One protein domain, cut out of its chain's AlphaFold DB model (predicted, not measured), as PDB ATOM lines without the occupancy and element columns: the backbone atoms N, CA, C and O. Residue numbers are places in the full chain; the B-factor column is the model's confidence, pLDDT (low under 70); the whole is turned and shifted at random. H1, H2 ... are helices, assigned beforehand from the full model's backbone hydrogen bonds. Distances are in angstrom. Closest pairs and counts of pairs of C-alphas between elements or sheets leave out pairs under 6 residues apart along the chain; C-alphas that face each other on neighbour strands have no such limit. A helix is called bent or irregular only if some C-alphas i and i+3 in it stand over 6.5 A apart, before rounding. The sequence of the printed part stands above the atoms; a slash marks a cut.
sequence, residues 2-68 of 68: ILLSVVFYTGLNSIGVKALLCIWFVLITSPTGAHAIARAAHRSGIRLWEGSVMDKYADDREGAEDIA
ATOM      1  N   ILE A   2     -64.095 -35.552  -9.162       91.88
ATOM      2  CA  ILE A   2     -65.449 -35.025  -8.895       91.88
ATOM      3  C   ILE A   2     -65.634 -33.596  -9.444       91.88
ATOM      4  O   ILE A   2     -66.567 -33.338 -10.194       91.88
ATOM      5  N   LEU A   3     -64.701 -32.680  -9.153       89.50
ATOM      6  CA  LEU A   3     -64.800 -31.284  -9.609       89.50
ATOM      7  C   LEU A   3     -64.733 -31.131 -11.135       89.50
ATOM      8  O   LEU A   3     -65.376 -30.244 -11.687       89.50
ATOM      9  N   LEU A   4     -63.997 -32.010 -11.822       91.44
ATOM     10  CA  LEU A   4     -63.920 -31.997 -13.284       91.44
ATOM     11  C   LEU A   4     -65.286 -32.337 -13.897       91.44
ATOM     12  O   LEU A   4     -65.732 -31.656 -14.812       91.44
ATOM     13  N   SER A   5     -65.989 -33.327 -13.338       90.06
ATOM     14  CA  SER A   5     -67.341 -33.699 -13.776       90.06
ATOM     15  C   SER A   5     -68.338 -32.537 -13.666       90.06
ATOM     16  O   SER A   5     -69.113 -32.308 -14.592       90.06
ATOM     17  N   VAL A   6     -68.270 -31.744 -12.590       90.88
ATOM     18  CA  VAL A   6     -69.142 -30.570 -12.397       90.88
ATOM     19  C   VAL A   6     -68.936 -29.522 -13.494       90.88
ATOM     20  O   VAL A   6     -69.913 -28.944 -13.967       90.88
ATOM     21  N   VAL A   7     -67.697 -29.304 -13.943       90.19
ATOM     22  CA  VAL A   7     -67.393 -28.371 -15.045       90.19
ATOM     23  C   VAL A   7     -68.011 -28.853 -16.359       90.19
ATOM     24  O   VAL A   7     -68.624 -28.060 -17.069       90.19
ATOM     25  N   PHE A   8     -67.916 -30.153 -16.658       90.12
ATOM     26  CA  PHE A   8     -68.524 -30.731 -17.862       90.12
ATOM     27  C   PHE A   8     -70.057 -30.690 -17.835       90.12
ATOM     28  O   PHE A   8     -70.670 -30.451 -18.869       90.12
ATOM     29  N   TYR A   9     -70.680 -30.895 -16.671       91.06
ATOM     30  CA  TYR A   9     -72.140 -30.887 -16.548       91.06
ATOM     31  C   TYR A   9     -72.739 -29.474 -16.555       91.06
ATOM     32  O   TYR A   9     -73.769 -29.236 -17.177       91.06
ATOM     33  N   THR A  10     -72.105 -28.523 -15.861       86.50
ATOM     34  CA  THR A  10     -72.647 -27.161 -15.688       86.50
ATOM     35  C   THR A  10     -72.143 -26.151 -16.722       86.50
ATOM     36  O   THR A  10     -72.728 -25.074 -16.844       86.50
ATOM     37  N   GLY A  11     -71.090 -26.471 -17.482       84.75
ATOM     38  CA  GLY A  11     -70.475 -25.576 -18.468       84.75
ATOM     39  C   GLY A  11     -69.736 -24.378 -17.847       84.75
ATOM     40  O   GLY A  11     -69.537 -24.302 -16.636       84.75
ATOM     41  N   LEU A  12     -69.340 -23.404 -18.679       82.38
ATOM     42  CA  LEU A  12     -68.636 -22.162 -18.286       82.38
ATOM     43  C   LEU A  12     -69.566 -21.115 -17.632       82.38
ATOM     44  O   LEU A  12     -69.522 -19.929 -17.939       82.38
ATOM     45  N   ASN A  13     -70.421 -21.558 -16.716       89.69
ATOM     46  CA  ASN A  13     -71.258 -20.690 -15.890       89.69
ATOM     47  C   ASN A  13     -70.518 -20.264 -14.606       89.69
ATOM     48  O   ASN A  13     -69.418 -20.740 -14.315       89.69
ATOM     49  N   SER A  14     -71.140 -19.420 -13.773       91.94
ATOM     50  CA  SER A  14     -70.574 -18.972 -12.485       91.94
ATOM     51  C   SER A  14     -70.106 -20.120 -11.579       91.94
ATOM     52  O   SER A  14     -69.148 -19.963 -10.825       91.94
ATOM     53  N   ILE A  15     -70.770 -21.279 -11.644       92.00
ATOM     54  CA  ILE A  15     -70.395 -22.490 -10.897       92.00
ATOM     55  C   ILE A  15     -69.182 -23.181 -11.535       92.00
ATOM     56  O   ILE A  15     -68.243 -23.528 -10.822       92.00
ATOM     57  N   GLY A  16     -69.157 -23.332 -12.863       92.69
ATOM     58  CA  GLY A  16     -68.052 -23.974 -13.579       92.69
ATOM     59  C   GLY A  16     -66.730 -23.216 -13.447       92.69
ATOM     60  O   GLY A  16     -65.696 -23.830 -13.197       92.69
ATOM     61  N   VAL A  17     -66.759 -21.878 -13.505       92.94
ATOM     62  CA  VAL A  17     -65.557 -21.044 -13.303       92.94
ATOM     63  C   VAL A  17     -64.996 -21.211 -11.886       92.94
ATOM     64  O   VAL A  17     -63.791 -21.388 -11.707       92.94
ATOM     65  N   LYS A  18     -65.866 -21.226 -10.866       93.56
ATOM     66  CA  LYS A  18     -65.458 -21.491  -9.476       93.56
ATOM     67  C   LYS A  18     -64.896 -22.902  -9.309       93.56
ATOM     68  O   LYS A  18     -63.895 -23.072  -8.619       93.56
ATOM     69  N   ALA A  19     -65.499 -23.904  -9.950       93.69
ATOM     70  CA  ALA A  19     -65.002 -25.277  -9.918       93.69
ATOM     71  C   ALA A  19     -63.606 -25.392 -10.553       93.69
ATOM     72  O   ALA A  19     -62.745 -26.067  -9.993       93.69
ATOM     73  N   LEU A  20     -63.347 -24.680 -11.654       92.56
ATOM     74  CA  LEU A  20     -62.038 -24.645 -12.310       92.56
ATOM     75  C   LEU A  20     -60.964 -23.995 -11.421       92.56
ATOM     76  O   LEU A  20     -59.883 -24.560 -11.255       92.56
ATOM     77  N   LEU A  21     -61.287 -22.872 -10.768       94.38
ATOM     78  CA  LEU A  21     -60.420 -22.263  -9.748       94.38
ATOM     79  C   LEU A  21     -60.131 -23.222  -8.588       94.38
ATOM     80  O   LEU A  21     -58.998 -23.312  -8.120       94.38
ATOM     81  N   CYS A  22     -61.141 -23.968  -8.142       95.00
ATOM     82  CA  CYS A  22     -60.997 -24.928  -7.055       95.00
ATOM     83  C   CYS A  22     -60.080 -26.100  -7.450       95.00
ATOM     84  O   CYS A  22     -59.225 -26.503  -6.665       95.00
ATOM     85  N   ILE A  23     -60.190 -26.602  -8.688       95.00
ATOM     86  CA  ILE A  23     -59.272 -27.618  -9.231       95.00
ATOM     87  C   ILE A  23     -57.832 -27.105  -9.197       95.00
ATOM     88  O   ILE A  23     -56.956 -27.793  -8.674       95.00
ATOM     89  N   TRP A  24     -57.595 -25.897  -9.712       94.81
ATOM     90  CA  TRP A  24     -56.269 -25.278  -9.711       94.81
ATOM     91  C   TRP A  24     -55.702 -25.144  -8.294       94.81
ATOM     92  O   TRP A  24     -54.569 -25.537  -8.020       94.81
ATOM     93  N   PHE A  25     -56.522 -24.652  -7.366       95.88
ATOM     94  CA  PHE A  25     -56.136 -24.467  -5.974       95.88
ATOM     95  C   PHE A  25     -55.771 -25.785  -5.278       95.88
ATOM     96  O   PHE A  25     -54.740 -25.870  -4.609       95.88
ATOM     97  N   VAL A  26     -56.585 -26.832  -5.450       95.50
ATOM     98  CA  VAL A  26     -56.340 -28.150  -4.843       95.50
ATOM     99  C   VAL A  26     -55.081 -28.795  -5.418       95.50
ATOM    100  O   VAL A  26     -54.307 -29.377  -4.660       95.50
ATOM    101  N   LEU A  27     -54.839 -28.660  -6.726       94.88
ATOM    102  CA  LEU A  27     -53.645 -29.214  -7.369       94.88
ATOM    103  C   LEU A  27     -52.345 -28.642  -6.802       94.88
ATOM    104  O   LEU A  27     -51.377 -29.383  -6.682       94.88
ATOM    105  N   ILE A  28     -52.325 -27.361  -6.429       95.88
ATOM    106  CA  ILE A  28     -51.144 -26.730  -5.825       95.88
ATOM    107  C   ILE A  28     -51.077 -27.025  -4.323       95.88
ATOM    108  O   ILE A  28     -50.022 -27.374  -3.802       95.88
ATOM    109  N   THR A  29     -52.202 -26.933  -3.616       96.56
ATOM    110  CA  THR A  29     -52.225 -27.053  -2.149       96.56
ATOM    111  C   THR A  29     -51.975 -28.488  -1.677       96.56
ATOM    112  O   THR A  29     -51.325 -28.700  -0.655       96.56
ATOM    113  N   SER A  30     -52.452 -29.488  -2.425       96.12
ATOM    114  CA  SER A  30     -52.315 -30.903  -2.065       96.12
ATOM    115  C   SER A  30     -50.856 -31.379  -1.953       96.12
ATOM    116  O   SER A  30     -50.522 -31.945  -0.911       96.12
ATOM    117  N   PRO A  31     -49.966 -31.186  -2.951       95.75
ATOM    118  CA  PRO A  31     -48.573 -31.616  -2.834       95.75
ATOM    119  C   PRO A  31     -47.821 -30.850  -1.740       95.75
ATOM    120  O   PRO A  31     -47.045 -31.455  -1.004       95.75
ATOM    121  N   THR A  32     -48.082 -29.549  -1.571       96.06
ATOM    122  CA  THR A  32     -47.447 -28.743  -0.516       96.06
ATOM    123  C   THR A  32     -47.849 -29.225   0.877       96.06
ATOM    124  O   THR A  32     -46.982 -29.416   1.730       96.06
ATOM    125  N   GLY A  33     -49.142 -29.474   1.103       96.62
ATOM    126  CA  GLY A  33     -49.643 -30.008   2.368       96.62
ATOM    127  C   GLY A  33     -49.100 -31.406   2.661       96.62
ATOM    128  O   GLY A  33     -48.600 -31.652   3.755       96.62
ATOM    129  N   ALA A  34     -49.117 -32.300   1.667       96.25
ATOM    130  CA  ALA A  34     -48.574 -33.649   1.807       96.25
ATOM    131  C   ALA A  34     -47.074 -33.634   2.149       96.25
ATOM    132  O   ALA A  34     -46.645 -34.333   3.065       96.25
ATOM    133  N   HIS A  35     -46.285 -32.795   1.470       93.81
ATOM    134  CA  HIS A  35     -44.860 -32.647   1.754       93.81
ATOM    135  C   HIS A  35     -44.605 -32.084   3.160       93.81
ATOM    136  O   HIS A  35     -43.749 -32.590   3.885       93.81
ATOM    137  N   ALA A  36     -45.371 -31.069   3.576       95.75
ATOM    138  CA  ALA A  36     -45.262 -30.491   4.912       95.75
ATOM    139  C   ALA A  36     -45.597 -31.511   6.012       95.75
ATOM    140  O   ALA A  36     -44.869 -31.600   7.000       95.75
ATOM    141  N   ILE A  37     -46.649 -32.312   5.821       94.50
ATOM    142  CA  ILE A  37     -47.035 -33.380   6.752       94.50
ATOM    143  C   ILE A  37     -45.953 -34.461   6.813       94.50
ATOM    144  O   ILE A  37     -45.557 -34.842   7.910       94.50
ATOM    145  N   ALA A  38     -45.425 -34.917   5.673       90.94
ATOM    146  CA  ALA A  38     -44.359 -35.919   5.639       90.94
ATOM    147  C   ALA A  38     -43.096 -35.436   6.375       90.94
ATOM    148  O   ALA A  38     -42.542 -36.150   7.210       90.94
ATOM    149  N   ARG A  39     -42.685 -34.184   6.139       89.00
ATOM    150  CA  ARG A  39     -41.550 -33.567   6.839       89.00
ATOM    151  C   ARG A  39     -41.800 -33.423   8.341       89.00
ATOM    152  O   ARG A  39     -40.883 -33.613   9.137       89.00
ATOM    153  N   ALA A  40     -43.020 -33.066   8.736       91.25
ATOM    154  CA  ALA A  40     -43.398 -32.956  10.141       91.25
ATOM    155  C   ALA A  40     -43.420 -34.325  10.835       91.25
ATOM    156  O   ALA A  40     -42.910 -34.439  11.942       91.25
ATOM    157  N   ALA A  41     -43.950 -35.360  10.177       90.38
ATOM    158  CA  ALA A  41     -43.958 -36.729  10.686       90.38
ATOM    159  C   ALA A  41     -42.536 -37.229  10.973       90.38
ATOM    160  O   ALA A  41     -42.272 -37.742  12.060       90.38
ATOM    161  N   HIS A  42     -41.614 -36.982  10.040       85.81
ATOM    162  CA  HIS A  42     -40.207 -37.333  10.207       85.81
ATOM    163  C   HIS A  42     -39.552 -36.549  11.358       85.81
ATOM    164  O   HIS A  42     -38.966 -37.132  12.265       85.81
ATOM    165  N   ARG A  43     -39.767 -35.225  11.421       84.06
ATOM    166  CA  ARG A  43     -39.259 -34.374  12.517       84.06
ATOM    167  C   ARG A  43     -39.808 -34.748  13.898       84.06
ATOM    168  O   ARG A  43     -39.130 -34.500  14.889       84.06
ATOM    169  N   SER A  44     -41.017 -35.292  13.966       86.81
ATOM    170  CA  SER A  44     -41.644 -35.749  15.210       86.81
ATOM    171  C   SER A  44     -41.178 -37.145  15.648       86.81
ATOM    172  O   SER A  44     -41.682 -37.651  16.647       86.81
ATOM    173  N   GLY A  45     -40.246 -37.779  14.923       83.69
ATOM    174  CA  GLY A  45     -39.691 -39.091  15.273       83.69
ATOM    175  C   GLY A  45     -40.621 -40.268  14.966       83.69
ATOM    176  O   GLY A  45     -40.473 -41.342  15.551       83.69
ATOM    177  N   ILE A  46     -41.603 -40.089  14.075       85.94
ATOM    178  CA  ILE A  46     -42.470 -41.190  13.646       85.94
ATOM    179  C   ILE A  46     -41.626 -42.154  12.807       85.94
ATOM    180  O   ILE A  46     -41.166 -41.799  11.723       85.94
ATOM    181  N   ARG A  47     -41.430 -43.375  13.317       83.38
ATOM    182  CA  ARG A  47     -40.648 -44.418  12.641       83.38
ATOM    183  C   ARG A  47     -41.300 -44.800  11.310       83.38
ATOM    184  O   ARG A  47     -42.523 -44.923  11.224       83.38
ATOM    185  N   LEU A  48     -40.472 -45.023  10.289       86.44
ATOM    186  CA  LEU A  48     -40.916 -45.601   9.022       86.44
ATOM    187  C   LEU A  48     -41.443 -47.030   9.225       86.44
ATOM    188  O   LEU A  48     -41.149 -47.696  10.217       86.44
ATOM    189  N   TRP A  49     -42.228 -47.498   8.254       89.31
ATOM    190  CA  TRP A  49     -42.762 -48.860   8.223       89.31
ATOM    191  C   TRP A  49     -41.630 -49.901   8.333       89.31
ATOM    192  O   TRP A  49     -40.587 -49.716   7.717       89.31
ATOM    193  N   GLU A  50     -41.826 -51.011   9.050       85.75
ATOM    194  CA  GLU A  50     -40.763 -51.994   9.370       85.75
ATOM    195  C   GLU A  50     -40.052 -52.601   8.146       85.75
ATOM    196  O   GLU A  50     -38.857 -52.864   8.181       85.75
ATOM    197  N   GLY A  51     -40.768 -52.793   7.040       89.81
ATOM    198  CA  GLY A  51     -40.212 -53.210   5.745       89.81
ATOM    199  C   GLY A  51     -39.550 -52.096   4.915       89.81
ATOM    200  O   GLY A  51     -39.236 -52.323   3.747       89.81
ATOM    201  N   SER A  52     -39.383 -50.889   5.458       87.19
ATOM    202  CA  SER A  52     -38.693 -49.794   4.765       87.19
ATOM    203  C   SER A  52     -37.195 -50.076   4.726       87.19
ATOM    204  O   SER A  52     -36.579 -50.343   5.749       87.19
ATOM    205  N   VAL A  53     -36.603 -50.008   3.534       84.25
ATOM    206  CA  VAL A  53     -35.201 -50.408   3.315       84.25
ATOM    207  C   VAL A  53     -34.209 -49.277   3.619       84.25
ATOM    208  O   VAL A  53     -33.037 -49.543   3.859       84.25
ATOM    209  N   MET A  54     -34.645 -48.016   3.576       80.50
ATOM    210  CA  MET A  54     -33.751 -46.857   3.639       80.50
ATOM    211  C   MET A  54     -34.469 -45.638   4.222       80.50
ATOM    212  O   MET A  54     -35.548 -45.284   3.742       80.50
ATOM    213  N   ASP A  55     -33.827 -44.956   5.172       83.94
ATOM    214  CA  ASP A  55     -34.253 -43.652   5.685       83.94
ATOM    215  C   ASP A  55     -33.083 -42.659   5.708       83.94
ATOM    216  O   ASP A  55     -32.539 -42.312   6.752       83.94
ATOM    217  N   LYS A  56     -32.715 -42.154   4.526       83.00
ATOM    218  CA  LYS A  56     -31.654 -41.139   4.409       83.00
ATOM    219  C   LYS A  56     -31.992 -39.833   5.126       83.00
ATOM    220  O   LYS A  56     -31.103 -39.061   5.445       83.00
ATOM    221  N   TYR A  57     -33.279 -39.558   5.337       79.44
ATOM    222  CA  TYR A  57     -33.712 -38.315   5.965       79.44
ATOM    223  C   TYR A  57     -33.465 -38.344   7.483       79.44
ATOM    224  O   TYR A  57     -33.259 -37.291   8.085       79.44
ATOM    225  N   ALA A  58     -33.467 -39.538   8.091       79.25
ATOM    226  CA  ALA A  58     -32.985 -39.757   9.453       79.25
ATOM    227  C   ALA A  58     -31.457 -39.718   9.518       79.25
ATOM    228  O   ALA A  58     -30.934 -38.958  10.329       79.25
ATOM    229  N   ASP A  59     -30.766 -40.420   8.614       79.38
ATOM    230  CA  ASP A  59     -29.295 -40.432   8.569       79.38
ATOM    231  C   ASP A  59     -28.707 -39.014   8.434       79.38
ATOM    232  O   ASP A  59     -27.793 -38.643   9.170       79.38
ATOM    233  N   ASP A  60     -29.262 -38.177   7.547       78.88
ATOM    234  CA  ASP A  60     -28.817 -36.788   7.355       78.88
ATOM    235  C   ASP A  60     -29.039 -35.920   8.614       78.88
ATOM    236  O   ASP A  60     -28.335 -34.930   8.829       78.88
ATOM    237  N   ARG A  61     -30.031 -36.261   9.451       70.31
ATOM    238  CA  ARG A  61     -30.334 -35.559  10.709       70.31
ATOM    239  C   ARG A  61     -29.449 -36.006  11.859       70.31
ATOM    240  O   ARG A  61     -28.940 -35.142  12.562       70.31
ATOM    241  N   GLU A  62     -29.278 -37.311  12.043       63.84
ATOM    242  CA  GLU A  62     -28.356 -37.862  13.043       63.84
ATOM    243  C   GLU A  62     -26.928 -37.403  12.747       63.84
ATOM    244  O   GLU A  62     -26.228 -36.956  13.651       63.84
ATOM    245  N   GLY A  63     -26.548 -37.380  11.464       62.03
ATOM    246  CA  GLY A  63     -25.306 -36.771  11.012       62.03
ATOM    247  C   GLY A  63     -25.196 -35.305  11.425       62.03
ATOM    248  O   GLY A  63     -24.153 -34.914  11.906       62.03
ATOM    249  N   ALA A  64     -26.250 -34.491  11.308       59.66
ATOM    250  CA  ALA A  64     -26.222 -33.082  11.717       59.66
ATOM    251  C   ALA A  64     -26.211 -32.848  13.245       59.66
ATOM    252  O   ALA A  64     -25.754 -31.792  13.680       59.66
ATOM    253  N   GLU A  65     -26.722 -33.789  14.046       58.53
ATOM    254  CA  GLU A  65     -26.700 -33.735  15.517       58.53
ATOM    255  C   GLU A  65     -25.369 -34.244  16.110       58.53
ATOM    256  O   GLU A  65     -24.982 -33.784  17.177       58.53
ATOM    257  N   ASP A  66     -24.641 -35.127  15.413       56.44
ATOM    258  CA  ASP A  66     -23.291 -35.612  15.774       56.44
ATOM    259  C   ASP A  66     -22.183 -34.546  15.614       56.44
ATOM    260  O   ASP A  66     -21.212 -34.533  16.370       56.44
ATOM    261  N   ILE A  67     -22.340 -33.616  14.663       57.94
ATOM    262  CA  ILE A  67     -21.396 -32.504  14.403       57.94
ATOM    263  C   ILE A  67     -21.691 -31.210  15.186       57.94
ATOM    264  O   ILE A  67     -20.962 -30.228  15.003       57.94
ATOM    265  N   ALA A  68     -22.737 -31.175  16.019       51.97
ATOM    266  CA  ALA A  68     -23.142 -30.008  16.819       51.97
ATOM    267  C   ALA A  68     -22.671 -30.105  18.279       51.97
ATOM    268  O   ALA A  68     -22.264 -29.049  18.821       51.97
TER     269      ALA A  68
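Overview. This is residues 2 to 68 of the 68 residues of an uncharacterized protein of Candidatus Eisenbacteria bacterium (UniProt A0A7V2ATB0). One long helix, H2, forms the shaft of an extended rod; the short helix H1 folds back alongside its first part as a helical hairpin, and the short helix H3 follows near its other end at a steep tilt. Between H2 and H3 the chain makes a long loop, of which residues 49 to 54 stick out. The printed part has 67 residues with three named helices, in the order H1, H2, H3, and no named strand; its class is all helix. It is extended, with a radius of gyration of the C-alphas of 20.1 A and spans of 59 by 28 by 15 A.

Arrangement. H2, residues 14 to 43, has a kink of 28 degrees near residue 27. It is neither bent nor irregular, but only just: C-alphas 28 and 31 are 6.3 A apart. H1, residues 2 to 10, touches H2, which meets it with residues 15 to 23 alone; their closest C-alphas, those of Val 7 and Gly 16, are 4.7 A apart. The two form a hairpin and run opposite ways at a shallow tilt of 6 degrees. H3, residues 56 to 66, is close to but not clearly touching H2; their closest C-alphas, those of His 42 and Ala 58, are 7.7 A apart. H2 and H3 run the same way at a steep tilt of 47 degrees. H1 and H3 are apart. In H1 every O i to N i+4 pair is within hydrogen-bond range; in H2 23 of 26 are, and in H3 6 of 7.

Along the chain. H2 measures 42.9 A from C-alpha 14 at (-70.574, -18.972, -12.485) to C-alpha 43 at (-39.259, -34.374, 12.517). H1 measures 12.6 A from first to last C-alpha and begins at C-alpha 2, (-65.449, -35.025, -8.895). H3 measures 15.2 A and ends at C-alpha 66, (-23.291, -35.612, 15.774).

Size, cuts and confidence. The two C-alphas farthest apart, those of Thr 10 and Ile 67, are 59.7 A apart. The printed part has no cut. The link from H1 to H2 is tight, and that from H2 to H3, residues 44 to 55, is long. Residues 24 to 37 of H2, residues 49 to 54 and residues 62 to 68 stand free. The mean pLDDT of the printed part is 86.3, and residues 62 to 68 are under 70.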